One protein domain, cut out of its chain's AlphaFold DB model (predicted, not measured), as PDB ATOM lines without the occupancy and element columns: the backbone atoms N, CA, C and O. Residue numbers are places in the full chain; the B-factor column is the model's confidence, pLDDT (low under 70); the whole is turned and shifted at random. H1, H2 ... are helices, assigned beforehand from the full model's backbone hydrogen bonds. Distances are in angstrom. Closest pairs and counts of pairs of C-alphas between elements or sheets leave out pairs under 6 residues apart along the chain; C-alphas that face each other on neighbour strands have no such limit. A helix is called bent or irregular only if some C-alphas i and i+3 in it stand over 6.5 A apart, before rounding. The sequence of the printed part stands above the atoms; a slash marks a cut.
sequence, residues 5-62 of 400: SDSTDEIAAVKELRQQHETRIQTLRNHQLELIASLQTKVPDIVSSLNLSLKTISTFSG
ATOM      1  N   SER A   5       7.824  19.342 -56.267       59.62
ATOM      2  CA  SER A   5       6.589  19.262 -57.062       59.62
ATOM      3  C   SER A   5       6.079  17.823 -57.182       59.62
ATOM      4  O   SER A   5       4.939  17.567 -56.813       59.62
ATOM      5  N   ASP A   6       6.952  16.879 -57.542       60.91
ATOM      6  CA  ASP A   6       6.586  15.469 -57.770       60.91
ATOM      7  C   ASP A   6       5.967  14.818 -56.519       60.91
ATOM      8  O   ASP A   6       4.906  14.202 -56.563       60.91
ATOM      9  N   SER A   7       6.556  15.079 -55.346       65.56
ATOM     10  CA  SER A   7       6.026  14.575 -54.071       65.56
ATOM     11  C   SER A   7       4.639  15.129 -53.720       65.56
ATOM     12  O   SER A   7       3.865  14.482 -53.018       65.56
ATOM     13  N   THR A   8       4.307  16.334 -54.191       75.56
ATOM     14  CA  THR A   8       3.014  16.969 -53.907       75.56
ATOM     15  C   THR A   8       1.914  16.359 -54.774       75.56
ATOM     16  O   THR A   8       0.812  16.111 -54.276       75.56
ATOM     17  N   ASP A   9       2.241  16.049 -56.028       80.44
ATOM     18  CA  ASP A   9       1.338  15.402 -56.980       80.44
ATOM     19  C   ASP A   9       1.073  13.938 -56.594       80.44
ATOM     20  O   ASP A   9      -0.077  13.493 -56.609       80.44
ATOM     21  N   GLU A  10       2.083  13.215 -56.098       85.88
ATOM     22  CA  GLU A  10       1.903  11.876 -55.515       85.88
ATOM     23  C   GLU A  10       0.975  11.895 -54.288       85.88
ATOM     24  O   GLU A  10       0.072  11.064 -54.157       85.88
ATOM     25  N   ILE A  11       1.137  12.875 -53.389       88.81
ATOM     26  CA  ILE A  11       0.255  13.036 -52.222       88.81
ATOM     27  C   ILE A  11      -1.181  13.363 -52.659       88.81
ATOM     28  O   ILE A  11      -2.135  12.906 -52.019       88.81
ATOM     29  N   ALA A  12      -1.359  14.151 -53.722       89.69
ATOM     30  CA  ALA A  12      -2.673  14.452 -54.283       89.69
ATOM     31  C   ALA A  12      -3.332  13.194 -54.878       89.69
ATOM     32  O   ALA A  12      -4.475  12.894 -54.530       89.69
ATOM     33  N   ALA A  13      -2.589  12.401 -55.656       90.19
ATOM     34  CA  ALA A  13      -3.066  11.144 -56.232       90.19
ATOM     35  C   ALA A  13      -3.457  10.112 -55.155       90.19
ATOM     36  O   ALA A  13      -4.507   9.475 -55.240       90.19
ATOM     37  N   VAL A  14      -2.669   9.985 -54.080       91.81
ATOM     38  CA  VAL A  14      -3.000   9.093 -52.951       91.81
ATOM     39  C   VAL A  14      -4.267   9.554 -52.220       91.81
ATOM     40  O   VAL A  14      -5.081   8.725 -51.800       91.81
ATOM     41  N   LYS A  15      -4.474  10.869 -52.069       93.25
ATOM     42  CA  LYS A  15      -5.707  11.419 -51.478       93.25
ATOM     43  C   LYS A  15      -6.926  11.144 -52.356       93.25
ATOM     44  O   LYS A  15      -7.968  10.776 -51.812       93.25
ATOM     45  N   GLU A  16      -6.790  11.282 -53.671       93.88
ATOM     46  CA  GLU A  16      -7.848  10.968 -54.632       93.88
ATOM     47  C   GLU A  16      -8.208   9.478 -54.592       93.88
ATOM     48  O   GLU A  16      -9.377   9.133 -54.424       93.88
ATOM     49  N   LEU A  17      -7.211   8.588 -54.599       94.19
ATOM     50  CA  LEU A  17      -7.431   7.145 -54.488       94.19
ATOM     51  C   LEU A  17      -8.115   6.770 -53.164       94.19
ATOM     52  O   LEU A  17      -9.051   5.967 -53.136       94.19
ATOM     53  N   ARG A  18      -7.711   7.393 -52.048       93.69
ATOM     54  CA  ARG A  18      -8.395   7.226 -50.756       93.69
ATOM     55  C   ARG A  18      -9.858   7.662 -50.840       93.69
ATOM     56  O   ARG A  18     -10.729   6.954 -50.342       93.69
ATOM     57  N   GLN A  19     -10.133   8.809 -51.456       95.50
ATOM     58  CA  GLN A  19     -11.495   9.313 -51.630       95.50
ATOM     59  C   GLN A  19     -12.326   8.385 -52.530       95.50
ATOM     60  O   GLN A  19     -13.494   8.123 -52.241       95.50
ATOM     61  N   GLN A  20     -11.722   7.819 -53.574       95.62
ATOM     62  CA  GLN A  20     -12.355   6.831 -54.440       95.62
ATOM     63  C   GLN A  20     -12.711   5.548 -53.674       95.62
ATOM     64  O   GLN A  20     -13.815   5.019 -53.814       95.62
ATOM     65  N   HIS A  21     -11.811   5.047 -52.827       94.75
ATOM     66  CA  HIS A  21     -12.105   3.885 -51.992       94.75
ATOM     67  C   HIS A  21     -13.200   4.177 -50.965       94.75
ATOM     68  O   HIS A  21     -14.120   3.372 -50.826       94.75
ATOM     69  N   GLU A  22     -13.156   5.330 -50.296       94.75
ATOM     70  CA  GLU A  22     -14.174   5.735 -49.323       94.75
ATOM     71  C   GLU A  22     -15.556   5.857 -49.979       94.75
ATOM     72  O   GLU A  22     -16.540   5.311 -49.482       94.75
ATOM     73  N   THR A  23     -15.632   6.497 -51.149       94.62
ATOM     74  CA  THR A  23     -16.892   6.621 -51.896       94.62
ATOM     75  C   THR A  23     -17.415   5.261 -52.346       94.62
ATOM     76  O   THR A  23     -18.606   4.994 -52.191       94.62
ATOM     77  N   ARG A  24     -16.548   4.353 -52.816       94.56
ATOM     78  CA  ARG A  24     -16.937   2.979 -53.172       94.56
ATOM     79  C   ARG A  24     -17.436   2.180 -51.964       94.56
ATOM     80  O   ARG A  24     -18.403   1.433 -52.083       94.56
ATOM     81  N   ILE A  25     -16.797   2.315 -50.805       93.69
ATOM     82  CA  ILE A  25     -17.250   1.655 -49.572       93.69
ATOM     83  C   ILE A  25     -18.618   2.206 -49.163       93.69
ATOM     84  O   ILE A  25     -19.517   1.436 -48.819       93.69
ATOM     85  N   GLN A  26     -18.808   3.521 -49.259       92.38
ATOM     86  CA  GLN A  26     -20.059   4.167 -48.890       92.38
ATOM     87  C   GLN A  26     -21.213   3.786 -49.826       92.38
ATOM     88  O   GLN A  26     -22.319   3.533 -49.350       92.38
ATOM     89  N   THR A  27     -20.981   3.681 -51.139       92.75
ATOM     90  CA  THR A  27     -22.018   3.238 -52.088       92.75
ATOM     91  C   THR A  27     -22.427   1.791 -51.841       92.75
ATOM     92  O   THR A  27     -23.622   1.499 -51.802       92.75
ATOM     93  N   LEU A  28     -21.463   0.899 -51.593       92.56
ATOM     94  CA  LEU A  28     -21.745  -0.491 -51.229       92.56
ATOM     95  C   LEU A  28     -22.539  -0.579 -49.925       92.56
ATOM     96  O   LEU A  28     -23.528  -1.308 -49.859       92.56
ATOM     97  N   ARG A  29     -22.146   0.193 -48.907       89.69
ATOM     98  CA  ARG A  29     -22.852   0.240 -47.623       89.69
ATOM     99  C   ARG A  29     -24.286   0.740 -47.783       89.69
ATOM    100  O   ARG A  29     -25.197   0.142 -47.222       89.69
ATOM    101  N   ASN A  30     -24.500   1.797 -48.562       88.88
ATOM    102  CA  ASN A  30     -25.836   2.333 -48.820       88.88
ATOM    103  C   ASN A  30     -26.715   1.322 -49.563       88.88
ATOM    104  O   ASN A  30     -27.857   1.106 -49.173       88.88
ATOM    105  N   HIS A  31     -26.164   0.648 -50.572       91.38
ATOM    106  CA  HIS A  31     -26.886  -0.386 -51.306       91.38
ATOM    107  C   HIS A  31     -27.261  -1.576 -50.410       91.38
ATOM    108  O   HIS A  31     -28.378  -2.080 -50.471       91.38
ATOM    109  N   GLN A  32     -26.358  -2.001 -49.519       89.38
ATOM    110  CA  GLN A  32     -26.666  -3.030 -48.523       89.38
ATOM    111  C   GLN A  32     -27.805  -2.603 -47.591       89.38
ATOM    112  O   GLN A  32     -28.689  -3.408 -47.313       89.38
ATOM    113  N   LEU A  33     -27.817  -1.348 -47.132       87.44
ATOM    114  CA  LEU A  33     -28.904  -0.831 -46.298       87.44
ATOM    115  C   LEU A  33     -30.243  -0.797 -47.047       87.44
ATOM    116  O   LEU A  33     -31.265  -1.144 -46.462       87.44
ATOM    117  N   GLU A  34     -30.244  -0.447 -48.333       89.12
ATOM    118  CA  GLU A  34     -31.443  -0.455 -49.179       89.12
ATOM    119  C   GLU A  34     -32.005  -1.873 -49.369       89.12
ATOM    120  O   GLU A  34     -33.207  -2.098 -49.207       89.12
ATOM    121  N   LEU A  35     -31.135  -2.856 -49.628       87.81
ATOM    122  CA  LEU A  35     -31.526  -4.265 -49.709       87.81
ATOM    123  C   LEU A  35     -32.115  -4.762 -48.386       87.81
ATOM    124  O   LEU A  35     -33.140  -5.443 -48.382       87.81
ATOM    125  N   ILE A  36     -31.495  -4.403 -47.261       86.88
ATOM    126  CA  ILE A  36     -31.977  -4.784 -45.931       86.88
ATOM    127  C   ILE A  36     -33.329  -4.129 -45.638       86.88
ATOM    128  O   ILE A  36     -34.224  -4.814 -45.151       86.88
ATOM    129  N   ALA A  37     -33.522  -2.856 -45.992       82.56
ATOM    130  CA  ALA A  37     -34.809  -2.179 -45.858       82.56
ATOM    131  C   ALA A  37     -35.896  -2.846 -46.722       82.56
ATOM    132  O   ALA A  37     -36.998  -3.100 -46.239       82.56
ATOM    133  N   SER A  38     -35.572  -3.215 -47.969       85.19
ATOM    134  CA  SER A  38     -36.477  -3.971 -48.844       85.19
ATOM    135  C   SER A  38     -36.857  -5.323 -48.233       85.19
ATOM    136  O   SER A  38     -38.036  -5.675 -48.181       85.19
ATOM    137  N   LEU A  39     -35.885  -6.067 -47.698       82.56
ATOM    138  CA  LEU A  39     -36.132  -7.349 -47.036       82.56
ATOM    139  C   LEU A  39     -36.925  -7.197 -45.739       82.56
ATOM    140  O   LEU A  39     -37.767  -8.043 -45.451       82.56
ATOM    141  N   GLN A  40     -36.726  -6.111 -44.994       83.69
ATOM    142  CA  GLN A  40     -37.448  -5.857 -43.752       83.69
ATOM    143  C   GLN A  40     -38.955  -5.680 -43.966       83.69
ATOM    144  O   GLN A  40     -39.738  -6.060 -43.099       83.69
ATOM    145  N   THR A  41     -39.382  -5.185 -45.135       77.06
ATOM    146  CA  THR A  41     -40.815  -5.146 -45.490       77.06
ATOM    147  C   THR A  41     -41.437  -6.538 -45.617       77.06
ATOM    148  O   THR A  41     -42.636  -6.698 -45.408       77.06
ATOM    149  N   LYS A  42     -40.625  -7.554 -45.939       80.75
ATOM    150  CA  LYS A  42     -41.047  -8.954 -46.074       80.75
ATOM    151  C   LYS A  42     -40.834  -9.752 -44.785       80.75
ATOM    152  O   LYS A  42     -41.598 -10.671 -44.513       80.75
ATOM    153  N   VAL A  43     -39.798  -9.414 -44.013       79.62
ATOM    154  CA  VAL A  43     -39.369 -10.117 -42.795       79.62
ATOM    155  C   VAL A  43     -38.995  -9.086 -41.715       79.62
ATOM    156  O   VAL A  43     -37.883  -8.556 -41.729       79.62
ATOM    157  N   PRO A  44     -39.897  -8.767 -40.772       76.31
ATOM    158  CA  PRO A  44     -39.739  -7.620 -39.869       76.31
ATOM    159  C   PRO A  44     -38.613  -7.759 -38.827       76.31
ATOM    160  O   PRO A  44     -38.160  -6.753 -38.283       76.31
ATOM    161  N   ASP A  45     -38.130  -8.972 -38.548       80.00
ATOM    162  CA  ASP A  45     -37.106  -9.271 -37.535       80.00
ATOM    163  C   ASP A  45     -35.682  -9.445 -38.103       80.00
ATOM    164  O   ASP A  45     -34.726  -9.622 -37.337       80.00
ATOM    165  N   ILE A  46     -35.509  -9.312 -39.423       84.50
ATOM    166  CA  ILE A  46     -34.235  -9.538 -40.128       84.50
ATOM    167  C   ILE A  46     -33.093  -8.653 -39.599       84.50
ATOM    168  O   ILE A  46     -31.966  -9.110 -39.431       84.50
ATOM    169  N   VAL A  47     -33.370  -7.391 -39.259       83.44
ATOM    170  CA  VAL A  47     -32.348  -6.465 -38.739       83.44
ATOM    171  C   VAL A  47     -31.882  -6.886 -37.345       83.44
ATOM    172  O   VAL A  47     -30.702  -6.768 -37.013       83.44
ATOM    173  N   SER A  48     -32.788  -7.431 -36.531       83.56
ATOM    174  CA  SER A  48     -32.478  -7.878 -35.171       83.56
ATOM    175  C   SER A  48     -31.645  -9.162 -35.177       83.56
ATOM    176  O   SER A  48     -30.674  -9.263 -34.423       83.56
ATOM    177  N   SER A  49     -31.965 -10.115 -36.057       83.94
ATOM    178  CA  SER A  49     -31.202 -11.363 -36.210       83.94
ATOM    179  C   SER A  49     -29.823 -11.130 -36.840       83.94
ATOM    180  O   SER A  49     -28.820 -11.683 -36.372       83.94
ATOM    181  N   LEU A  50     -29.725 -10.240 -37.831       85.81
ATOM    182  CA  LEU A  50     -28.446  -9.815 -38.403       85.81
ATOM    183  C   LEU A  50     -27.583  -9.082 -37.371       85.81
ATOM    184  O   LEU A  50     -26.405  -9.394 -37.226       85.81
ATOM    185  N   ASN A  51     -28.155  -8.172 -36.580       86.75
ATOM    186  CA  ASN A  51     -27.416  -7.513 -35.504       86.75
ATOM    187  C   ASN A  51     -26.924  -8.506 -34.441       86.75
ATOM    188  O   ASN A  51     -25.801  -8.371 -33.957       86.75
ATOM    189  N   LEU A  52     -27.724  -9.519 -34.090       86.62
ATOM    190  CA  LEU A  52     -27.310 -10.561 -33.151       86.62
ATOM    191  C   LEU A  52     -26.147 -11.393 -33.709       86.62
ATOM    192  O   LEU A  52     -25.136 -11.556 -33.027       86.62
ATOM    193  N   SER A  53     -26.255 -11.869 -34.952       86.25
ATOM    194  CA  SER A  53     -25.192 -12.654 -35.598       86.25
ATOM    195  C   SER A  53     -23.904 -11.841 -35.768       86.25
ATOM    196  O   SER A  53     -22.834 -12.290 -35.357       86.25
ATOM    197  N   LEU A  54     -23.988 -10.598 -36.237       85.81
ATOM    198  CA  LEU A  54     -22.830  -9.710 -36.356       85.81
ATOM    199  C   LEU A  54     -22.205  -9.375 -34.995       85.81
ATOM    200  O   LEU A  54     -20.979  -9.321 -34.884       85.81
ATOM    201  N   LYS A  55     -23.016  -9.226 -33.940       85.25
ATOM    202  CA  LYS A  55     -22.522  -9.064 -32.567       85.25
ATOM    203  C   LYS A  55     -21.768 -10.307 -32.095       85.25
ATOM    204  O   LYS A  55     -20.688 -10.165 -31.531       85.25
ATOM    205  N   THR A  56     -22.272 -11.514 -32.362       84.44
ATOM    206  CA  THR A  56     -21.542 -12.749 -32.019       84.44
ATOM    207  C   THR A  56     -20.220 -12.853 -32.782       84.44
ATOM    208  O   THR A  56     -19.174 -13.053 -32.171       84.44
ATOM    209  N   ILE A  57     -20.208 -12.588 -34.089       84.12
ATOM    210  CA  ILE A  57     -18.982 -12.610 -34.903       84.12
ATOM    211  C   ILE A  57     -17.976 -11.552 -34.422       84.12
ATOM    212  O   ILE A  57     -16.771 -11.808 -34.371       84.12
ATOM    213  N   SER A  58     -18.449 -10.374 -34.014       84.81
ATOM    214  CA  SER A  58     -17.613  -9.329 -33.413       84.81
ATOM    215  C   SER A  58     -16.947  -9.797 -32.115       84.81
ATOM    216  O   SER A  58     -15.751  -9.563 -31.944       84.81
ATOM    217  N   THR A  59     -17.656 -10.542 -31.254       78.94
ATOM    218  CA  THR A  59     -17.052 -11.098 -30.026       78.94
ATOM    219  C   THR A  59     -15.937 -12.107 -30.300       78.94
ATOM    220  O   THR A  59     -14.960 -12.131 -29.558       78.94
ATOM    221  N   PHE A  60     -16.024 -12.884 -31.384       81.56
ATOM    222  CA  PHE A  60     -14.971 -13.837 -31.767       81.56
ATOM    223  C   PHE A  60     -13.803 -13.183 -32.512       81.56
ATOM    224  O   PHE A  60     -12.664 -13.622 -32.385       81.56
ATOM    225  N   SER A  61     -14.073 -12.143 -33.302       78.88
ATOM    226  CA  SER A  61     -13.070 -11.502 -34.164       78.88
ATOM    227  C   SER A  61     -12.357 -10.308 -33.524       78.88
ATOM    228  O   SER A  61     -11.395  -9.805 -34.101       78.88
ATOM    229  N   GLY A  62     -12.828  -9.823 -32.369       75.06
ATOM    230  CA  GLY A  62     -12.271  -8.648 -31.688       75.06
ATOM    231  C   GLY A  62     -12.459  -7.329 -32.452       75.06
ATOM    232  O   GLY A  62     -11.883  -6.313 -32.073       75.06
TER     233      GLY A  62
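AT A GLANCE: This is residues 5 to 62 of the 400 residues of the protein "Putative N6-adenosine-methyltransferase MT-A70-like" of Capsicum baccatum (UniProt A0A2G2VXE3). Two helices make a bent, open V: the long H1 forms the longest axis, and at its far end a tight turn folds the chain back into the shorter H2, which slants away from it. The two meet only near this corner, and most of both helices stands free. The printed part has 58 residues with two named helices, H1 then H2, and no named strand; the class is all helix. It is extended, with a radius of gyration of the C-alphas of 18.2 A, and flat, spanning 56 by 29 by 7 A.

IN THESE COORDINATES: H1 is residues 5 to 42, 56.4 A long, from C-alpha 5 at (6.589, 19.262, -57.062) to C-alpha 42 at (-41.047, -8.954, -46.074). H2 is residues 46 to 61, 22.1 A long, with C-alpha 61 at (-13.070, -11.502, -34.164).

HOW THE PARTS SIT: H1 touches H2 with residues 36 to 40 alone, and H2 touches H1 with residues 46 to 47 alone. The closest C-alphas, of Gln 40 and Ile 46, are 6.1 A apart. The helices run opposite ways at a steep tilt of 47 degrees. In H2 every O i to N i+4 pair is within hydrogen-bond range; in H1, 33 of 34 are.

THE WHOLE: The C-alphas farthest apart, of Ser 5 and Lys 42, are 56.4 A apart. The printed part has no cut, and the link from H1 to H2 is tight. Mean pLDDT of the printed part is 85.6; residues 5 to 7 are under 70.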